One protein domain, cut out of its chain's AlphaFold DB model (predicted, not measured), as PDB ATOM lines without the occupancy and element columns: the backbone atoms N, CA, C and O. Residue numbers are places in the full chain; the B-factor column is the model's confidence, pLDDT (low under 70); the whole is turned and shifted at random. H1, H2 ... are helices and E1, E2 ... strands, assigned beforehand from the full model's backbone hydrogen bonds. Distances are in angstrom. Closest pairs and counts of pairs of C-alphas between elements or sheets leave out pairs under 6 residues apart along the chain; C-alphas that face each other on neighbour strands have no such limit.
ATOM      1  N   GLU A  10      -4.832  25.756  30.637       57.16
ATOM      2  CA  GLU A  10      -5.918  26.469  31.325       57.16
ATOM      3  C   GLU A  10      -6.427  27.660  30.503       57.16
ATOM      4  O   GLU A  10      -7.626  27.908  30.444       57.16
ATOM      5  N   GLN A  11      -5.538  28.344  29.781       58.28
ATOM      6  CA  GLN A  11      -5.909  29.427  28.869       58.28
ATOM      7  C   GLN A  11      -6.598  28.920  27.588       58.28
ATOM      8  O   GLN A  11      -7.362  29.654  26.976       58.28
ATOM      9  N   LEU A  12      -6.379  27.667  27.179       58.28
ATOM     10  CA  LEU A  12      -7.160  27.052  26.096       58.28
ATOM     11  C   LEU A  12      -8.609  26.775  26.516       58.28
ATOM     12  O   LEU A  12      -9.510  26.867  25.691       58.28
ATOM     13  N   LYS A  13      -8.858  26.474  27.798       54.44
ATOM     14  CA  LYS A  13     -10.221  26.255  28.316       54.44
ATOM     15  C   LYS A  13     -11.059  27.534  28.354       54.44
ATOM     16  O   LYS A  13     -12.281  27.440  28.357       54.44
ATOM     17  N   SER A  14     -10.429  28.713  28.383       56.91
ATOM     18  CA  SER A  14     -11.146  29.991  28.296       56.91
ATOM     19  C   SER A  14     -11.543  30.368  26.867       56.91
ATOM     20  O   SER A  14     -12.209  31.385  26.677       56.91
ATOM     21  N   VAL A  15     -11.179  29.555  25.869       54.91
ATOM     22  CA  VAL A  15     -11.616  29.713  24.483       54.91
ATOM     23  C   VAL A  15     -12.969  29.020  24.304       54.91
ATOM     24  O   VAL A  15     -13.048  27.833  23.997       54.91
ATOM     25  N   GLN A  16     -14.055  29.766  24.513       51.91
ATOM     26  CA  GLN A  16     -15.407  29.350  24.127       51.91
ATOM     27  C   GLN A  16     -15.731  29.934  22.745       51.91
ATOM     28  O   GLN A  16     -15.668  31.145  22.553       51.91
ATOM     29  N   GLY A  17     -16.060  29.079  21.771       51.19
ATOM     30  CA  GLY A  17     -16.616  29.514  20.481       51.19
ATOM     31  C   GLY A  17     -15.698  30.360  19.586       51.19
ATOM     32  O   GLY A  17     -16.207  31.143  18.794       51.19
ATOM     33  N   GLY A  18     -14.370  30.239  19.702       50.16
ATOM     34  CA  GLY A  18     -13.425  31.010  18.873       50.16
ATOM     35  C   GLY A  18     -12.982  32.353  19.466       50.16
ATOM     36  O   GLY A  18     -12.228  33.083  18.825       50.16
ATOM     37  N   ILE A  19     -13.404  32.670  20.696       51.94
ATOM     38  CA  ILE A  19     -13.071  33.929  21.370       51.94
ATOM     39  C   ILE A  19     -12.075  33.649  22.499       51.94
ATOM     40  O   ILE A  19     -12.408  33.025  23.508       51.94
ATOM     41  N   TYR A  20     -10.834  34.110  22.333       52.91
ATOM     42  CA  TYR A  20      -9.820  34.088  23.386       52.91
ATOM     43  C   TYR A  20      -9.971  35.328  24.273       52.91
ATOM     44  O   TYR A  20      -9.805  36.451  23.804       52.91
ATOM     45  N   LYS A  21     -10.264  35.134  25.564       51.00
ATOM     46  CA  LYS A  21     -10.355  36.225  26.543       51.00
ATOM     47  C   LYS A  21      -9.016  36.390  27.267       51.00
ATOM     48  O   LYS A  21      -8.726  35.673  28.224       51.00
ATOM     49  N   ALA A  22      -8.183  37.315  26.793       52.59
ATOM     50  CA  ALA A  22      -6.989  37.748  27.521       52.59
ATOM     51  C   ALA A  22      -7.382  38.582  28.765       52.59
ATOM     52  O   ALA A  22      -8.437  39.219  28.744       52.59
ATOM     53  N   PRO A  23      -6.554  38.613  29.832       50.84
ATOM     54  CA  PRO A  23      -6.887  39.298  31.086       50.84
ATOM     55  C   PRO A  23      -7.152  40.812  30.962       50.84
ATOM     56  O   PRO A  23      -7.855  41.343  31.812       50.84
ATOM     57  N   ASP A  24      -6.705  41.475  29.886       47.03
ATOM     58  CA  ASP A  24      -6.807  42.935  29.719       47.03
ATOM     59  C   ASP A  24      -7.530  43.371  28.421       47.03
ATOM     60  O   ASP A  24      -6.990  44.121  27.615       47.03
ATOM     61  N   TYR A  25      -8.784  42.951  28.221       43.25
ATOM     62  CA  TYR A  25      -9.704  43.535  27.212       43.25
ATOM     63  C   TYR A  25      -9.356  43.337  25.725       43.25
ATOM     64  O   TYR A  25      -9.720  44.164  24.890       43.25
ATOM     65  N   MET A  26      -8.720  42.229  25.343       47.09
ATOM     66  CA  MET A  26      -8.522  41.912  23.924       47.09
ATOM     67  C   MET A  26      -9.466  40.781  23.505       47.09
ATOM     68  O   MET A  26      -9.189  39.615  23.785       47.09
ATOM     69  N   TYR A  27     -10.591  41.135  22.872       52.72
ATOM     70  CA  TYR A  27     -11.386  40.202  22.071       52.72
ATOM     71  C   TYR A  27     -10.667  40.056  20.731       52.72
ATOM     72  O   TYR A  27     -10.541  41.016  19.976       52.72
ATOM     73  N   ALA A  28     -10.104  38.884  20.467       59.44
ATOM     74  CA  ALA A  28      -9.476  38.593  19.188       59.44
ATOM     75  C   ALA A  28     -10.101  37.320  18.629       59.44
ATOM     76  O   ALA A  28     -10.160  36.304  19.328       59.44
ATOM     77  N   CYS A  29     -10.562  37.380  17.378       67.69
ATOM     78  CA  CYS A  29     -10.977  36.180  16.670       67.69
ATOM     79  C   CYS A  29      -9.790  35.224  16.573       67.69
ATOM     80  O   CYS A  29      -8.674  35.630  16.227       67.69
ATOM     81  N   ALA A  30     -10.044  33.955  16.865       71.62
ATOM     82  CA  ALA A  30      -9.058  32.905  16.737       71.62
ATOM     83  C   ALA A  30      -9.580  31.776  15.848       71.62
ATOM     84  O   ALA A  30     -10.683  31.271  16.052       71.62
ATOM     85  N   ASN A  31      -8.747  31.333  14.910       76.44
ATOM     86  CA  ASN A  31      -8.944  30.051  14.253       76.44
ATOM     87  C   ASN A  31      -8.594  28.952  15.251       76.44
ATOM     88  O   ASN A  31      -7.489  28.934  15.793       76.44
ATOM     89  N   ILE A  32      -9.530  28.043  15.508       79.62
ATOM     90  CA  ILE A  32      -9.306  26.915  16.409       79.62
ATOM     91  C   ILE A  32      -8.700  25.763  15.621       79.62
ATOM     92  O   ILE A  32      -9.184  25.401  14.552       79.62
ATOM     93  N   THR A  33      -7.638  25.176  16.163       85.56
ATOM     94  CA  THR A  33      -7.038  23.960  15.622       85.56
ATOM     95  C   THR A  33      -7.451  22.778  16.480       85.56
ATOM     96  O   THR A  33      -7.230  22.744  17.699       85.56
ATOM     97  N   TYR A  34      -8.019  21.784  15.818       85.62
ATOM     98  CA  TYR A  34      -8.394  20.519  16.405       85.62
ATOM     99  C   TYR A  34      -7.326  19.477  16.139       85.62
ATOM    100  O   TYR A  34      -6.681  19.441  15.092       85.62
ATOM    101  N   CYS A  35      -7.188  18.603  17.115       89.38
ATOM    102  CA  CYS A  35      -6.405  17.402  17.036       89.38
ATOM    103  C   CYS A  35      -7.343  16.210  17.071       89.38
ATOM    104  O   CYS A  35      -8.247  16.168  17.909       89.38
ATOM    105  N   TYR A  36      -7.126  15.259  16.175       91.69
ATOM    106  CA  TYR A  36      -8.024  14.127  16.000       91.69
ATOM    107  C   TYR A  36      -7.293  12.923  15.401       91.69
ATOM    108  O   TYR A  36      -6.170  13.033  14.903       91.69
ATOM    109  N   ASN A  37      -7.946  11.770  15.446       92.00
ATOM    110  CA  ASN A  37      -7.561  10.568  14.721       92.00
ATOM    111  C   ASN A  37      -8.583  10.310  13.608       92.00
ATOM    112  O   ASN A  37      -9.764  10.622  13.764       92.00
ATOM    113  N   LYS A  38      -8.140   9.740  12.488       87.38
ATOM    114  CA  LYS A  38      -9.047   9.220  11.459       87.38
ATOM    115  C   LYS A  38      -9.258   7.735  11.711       87.38
ATOM    116  O   LYS A  38      -8.308   7.032  12.052       87.38
ATOM    117  N   GLU A  39     -10.494   7.273  11.593       80.44
ATOM    118  CA  GLU A  39     -10.800   5.857  11.764       80.44
ATOM    119  C   GLU A  39     -10.035   5.010  10.735       80.44
ATOM    120  O   GLU A  39      -9.949   5.368   9.562       80.44
ATOM    121  N   GLY A  40      -9.425   3.915  11.195       78.62
ATOM    122  CA  GLY A  40      -8.637   3.007  10.356       78.62
ATOM    123  C   GLY A  40      -7.239   3.505   9.971       78.62
ATOM    124  O   GLY A  40      -6.486   2.758   9.349       78.62
ATOM    125  N   ASP A  41      -6.860   4.726  10.353       82.19
ATOM    126  CA  ASP A  41      -5.558   5.292  10.015       82.19
ATOM    127  C   ASP A  41      -4.543   5.063  11.143       82.19
ATOM    128  O   ASP A  41      -4.668   5.613  12.243       82.19
ATOM    129  N   VAL A  42      -3.537   4.232  10.871       80.25
ATOM    130  CA  VAL A  42      -2.513   3.827  11.842       80.25
ATOM    131  C   VAL A  42      -1.113   4.017  11.272       80.25
ATOM    132  O   VAL A  42      -0.866   3.786  10.086       80.25
ATOM    133  N   MET A  43      -0.163   4.401  12.123       79.62
ATOM    134  CA  MET A  43       1.210   4.648  11.688       79.62
ATOM    135  C   MET A  43       1.864   3.356  11.201       79.62
ATOM    136  O   MET A  43       2.192   2.486  12.004       79.62
ATOM    137  N   GLY A  44       2.079   3.232   9.890       67.56
ATOM    138  CA  GLY A  44       2.945   2.206   9.298       67.56
ATOM    139  C   GLY A  44       2.662   0.770   9.758       67.56
ATOM    140  O   GLY A  44       3.602   0.022  10.001       67.56
ATOM    141  N   GLY A  45       1.388   0.398   9.932       68.38
ATOM    142  CA  GLY A  45       0.989  -0.960  10.333       68.38
ATOM    143  C   GLY A  45       1.194  -1.300  11.815       68.38
ATOM    144  O   GLY A  45       1.092  -2.464  12.183       68.38
ATOM    145  N   THR A  46       1.473  -0.316  12.674       75.31
ATOM    146  CA  THR A  46       1.742  -0.535  14.112       75.31
ATOM    147  C   THR A  46       0.493  -0.555  15.000       75.31
ATOM    148  O   THR A  46       0.628  -0.560  16.217       75.31
ATOM    149  N   GLU A  47      -0.714  -0.507  14.423       77.12
ATOM    150  CA  GLU A  47      -2.001  -0.320  15.130       77.12
ATOM    151  C   GLU A  47      -2.100   0.969  15.979       77.12
ATOM    152  O   GLU A  47      -3.140   1.250  16.573       77.12
ATOM    153  N   ILE A  48      -1.057   1.807  16.009       80.38
ATOM    154  CA  ILE A  48      -1.053   3.089  16.717       80.38
ATOM    155  C   ILE A  48      -1.817   4.120  15.876       80.38
ATOM    156  O   ILE A  48      -1.375   4.408  14.759       80.38
ATOM    157  N   PRO A  49      -2.902   4.731  16.395       80.62
ATOM    158  CA  PRO A  49      -3.686   5.710  15.649       80.62
ATOM    159  C   PRO A  49      -2.843   6.900  15.181       80.62
ATOM    160  O   PRO A  49      -2.184   7.567  15.986       80.62
ATOM    161  N   THR A  50      -2.902   7.202  13.885       86.19
ATOM    162  CA  THR A  50      -2.236   8.370  13.303       86.19
ATOM    163  C   THR A  50      -2.892   9.645  13.825       86.19
ATOM    164  O   THR A  50      -4.120   9.769  13.852       86.19
ATOM    165  N   PHE A  51      -2.076  10.602  14.261       86.94
ATOM    166  CA  PHE A  51      -2.544  11.851  14.848       86.94
ATOM    167  C   PHE A  51      -2.520  12.990  13.828       86.94
ATOM    168  O   PHE A  51      -1.487  13.267  13.221       86.94
ATOM    169  N   TYR A  52      -3.653  13.672  13.686       89.31
ATOM    170  CA  TYR A  52      -3.865  14.757  12.733       89.31
ATOM    171  C   TYR A  52      -4.110  16.091  13.435       89.31
ATOM    172  O   TYR A  52      -4.596  16.131  14.567       89.31
ATOM    173  N   TYR A  53      -3.791  17.183  12.735       88.38
ATOM    174  CA  TYR A  53      -4.061  18.556  13.159       88.38
ATOM    175  C   TYR A  53      -4.722  19.339  12.018       88.38
ATOM    176  O   TYR A  53      -4.293  19.243  10.869       88.38
ATOM    177  N   GLY A  54      -5.767  20.109  12.322       84.88
ATOM    178  CA  GLY A  54      -6.450  20.941  11.329       84.88
ATOM    179  C   GLY A  54      -7.591  21.773  11.911       84.88
ATOM    180  O   GLY A  54      -8.067  21.498  13.011       84.88
ATOM    181  N   SER A  55      -8.011  22.808  11.183       83.69
ATOM    182  CA  SER A  55      -9.218  23.592  11.490       83.69
ATOM    183  C   SER A  55     -10.496  22.864  11.076       83.69
ATOM    184  O   SER A  55     -11.506  22.974  11.764       83.69
ATOM    185  N   ASP A  56     -10.424  22.070  10.006       85.44
ATOM    186  CA  ASP A  56     -11.544  21.298   9.475       85.44
ATOM    187  C   ASP A  56     -11.424  19.836   9.915       85.44
ATOM    188  O   ASP A  56     -10.559  19.085   9.452       85.44
ATOM    189  N   VAL A  57     -12.271  19.444  10.868       84.25
ATOM    190  CA  VAL A  57     -12.349  18.062  11.350       84.25
ATOM    191  C   VAL A  57     -13.227  17.267  10.380       84.25
ATOM    192  O   VAL A  57     -14.407  17.594  10.244       84.25
ATOM    193  N   PRO A  58     -12.691  16.243   9.694       85.75
ATOM    194  CA  PRO A  58     -13.470  15.449   8.757       85.75
ATOM    195  C   PRO A  58     -14.517  14.603   9.488       85.75
ATOM    196  O   PRO A  58     -14.339  14.222  10.649       85.75
ATOM    197  N   GLU A  59     -15.596  14.275   8.785       85.38
ATOM    198  CA  GLU A  59     -16.616  13.355   9.283       85.38
ATOM    199  C   GLU A  59     -15.994  11.986   9.621       85.38
ATOM    200  O   GLU A  59     -15.100  11.507   8.919       85.38
ATOM    201  N   GLY A  60     -16.417  11.384  10.735       82.88
ATOM    202  CA  GLY A  60     -15.854  10.122  11.233       82.88
ATOM    203  C   GLY A  60     -14.533  10.251  12.009       82.88
ATOM    204  O   GLY A  60     -13.954   9.244  12.413       82.88
ATOM    205  N   ALA A  61     -14.034  11.467  12.256       87.00
ATOM    206  CA  ALA A  61     -12.875  11.658  13.125       87.00
ATOM    207  C   ALA A  61     -13.176  11.274  14.588       87.00
ATOM    208  O   ALA A  61     -14.228  11.594  15.139       87.00
ATOM    209  N   THR A  62     -12.207  10.641  15.250       86.19
ATOM    210  CA  THR A  62     -12.288  10.216  16.655       86.19
ATOM    211  C   THR A  62     -11.258  10.948  17.519       86.19
ATOM    212  O   THR A  62     -10.334  11.587  17.011       86.19
ATOM    213  N   ASN A  63     -11.429  10.910  18.848       84.81
ATOM    214  CA  ASN A  63     -10.568  11.608  19.822       84.81
ATOM    215  C   ASN A  63     -10.389  13.115  19.551       84.81
ATOM    216  O   ASN A  63      -9.337  13.690  19.844       84.81
ATOM    217  N   VAL A  64     -11.419  13.757  18.994       85.94
ATOM    218  CA  VAL A  64     -11.390  15.171  18.618       85.94
ATOM    219  C   VAL A  64     -11.248  16.046  19.863       85.94
ATOM    220  O   VAL A  64     -12.061  15.983  20.785       85.94
ATOM    221  N   ARG A  65     -10.220  16.894  19.892       84.00
ATOM    222  CA  ARG A  65      -9.991  17.872  20.964       84.00
ATOM    223  C   ARG A  65      -9.347  19.139  20.433       84.00
ATOM    224  O   ARG A  65      -8.536  19.089  19.514       84.00
ATOM    225  N   VAL A  66      -9.639  20.271  21.065       81.75
ATOM    226  CA  VAL A  66      -8.899  21.512  20.810       81.75
ATOM    227  C   VAL A  66      -7.446  21.320  21.241       81.75
ATOM    228  O   VAL A  66      -7.179  20.847  22.349       81.75
ATOM    229  N   CYS A  67      -6.501  21.673  20.375       83.56
ATOM    230  CA  CYS A  67      -5.073  21.577  20.682       83.56
ATOM    231  C   CYS A  67      -4.258  22.805  20.281       83.56
ATOM    232  O   CYS A  67      -3.093  22.907  20.667       83.56
ATOM    233  N   GLY A  68      -4.863  23.744  19.560       79.88
ATOM    234  CA  GLY A  68      -4.231  24.995  19.190       79.88
ATOM    235  C   GLY A  68      -5.257  26.063  18.858       79.88
ATOM    236  O   GLY A  68      -6.452  25.796  18.725       79.88
ATOM    237  N   PHE A  69      -4.758  27.282  18.743       78.44
ATOM    238  CA  PHE A  69      -5.496  28.417  18.229       78.44
ATOM    239  C   PHE A  69      -4.499  29.360  17.551       78.44
ATOM    240  O   PHE A  69      -3.343  29.456  17.976       78.44
ATOM    241  N   GLU A  70      -4.945  30.053  16.516       74.56
ATOM    242  CA  GLU A  70      -4.187  31.103  15.846       74.56
ATOM    243  C   GLU A  70      -5.013  32.383  15.833       74.56
ATOM    244  O   GLU A  70      -6.184  32.369  15.461       74.56
ATOM    245  N   LEU A  71      -4.410  33.492  16.259       73.00
ATOM    246  CA  LEU A  71      -5.071  34.792  16.249       73.00
ATOM    247  C   LEU A  71      -5.196  35.305  14.814       73.00
ATOM    248  O   LEU A  71      -4.208  35.361  14.085       73.00
ATOM    249  N   ILE A  72      -6.393  35.749  14.439       71.75
ATOM    250  CA  ILE A  72      -6.628  36.397  13.150       71.75
ATOM    251  C   ILE A  72      -6.125  37.841  13.240       71.75
ATOM    252  O   ILE A  72      -6.611  38.627  14.058       71.75
TER     253      ILE A  72
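What this domain is: This is residues 10 to 72 of the 79 residues of an uncharacterized protein of Chryseobacterium arachidis (UniProt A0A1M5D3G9). What does the model look like? It is a narrow, strongly twisted ribbon of three strands, with the long E2 in the middle, E3 along one side of it and E4 along the other, and with the small H1 and E1 near the end of the ribbon where E2 begins. How is it made up? The printed part has 63 residues, with one named helix and four named strands in the order H1 E1 E2 E3 E4; it is mostly strand, and the sheet runs E3 E2 E4, antiparallel. How large is it? It is loose, with a radius of gyration of the C-alphas of 14.6 A, and a rod in outline, spanning 49 by 21 by 15 A.

Where its parts are: Where are the strands of the sheet? E2 is residues 27 to 42, 38.8 A from C-alpha 27 at (-11.386, 40.202, 22.071) to C-alpha 42 at (-2.513, 3.827, 11.842). E3 is residues 49 to 54, 16.1 A long, and E4 is residues 61 to 71, 24.6 A long, ending with C-alpha 71 at (-5.071, 34.792, 16.249). Where are the other two elements? H1 is residues 10 to 13, 5.3 A long, beginning with C-alpha 10 at (-5.918, 26.469, 31.325), and E1 is residues 19 to 21, 6.3 A long.

How they stand to each other: How do the strands of the sheet pair? E2 and E3 form a hairpin, antiparallel at 155 degrees, with N 34 and O 54 2.8 A apart, within hydrogen-bond range. E2 and E4 are antiparallel at 151 degrees, with N 31 and O 70 at 2.8 A and N 62 and O 37 at 2.9 A, both within hydrogen-bond range. Do these strands run straight? E2 bends by 80 degrees at residue 39, and E4 bends by 77 degrees at residue 64. How do E1 and H1 stand? E1 and E2 meet only at a point, where the C-alphas of Ile 19 and Cys 29 face each other at 5.6 A, and E1 is apart from E3. H1 only grazes the sheet, with its residues 11 to 13; its closest C-alphas to E4 are those of Leu 12 and Gly 68, 7.8 A apart, and with 4 residues it is too short for any O i to N i+4 pair, while its one O i to N i+3 pair is within range.

The domain as a whole: How far does it reach, and is it cut? The two C-alphas farthest apart, those of Tyr 25 and Gly 45, are 48.8 A apart, and the printed part has no cut. Are any links long? No link is long: H1 to E1 and E1 to E2 are tight, and E2 to E3 and E3 to E4 are short. Where is confidence low? The mean pLDDT of the printed part is 72.9, and residues 10 to 29 and 44 to 45 are under 70.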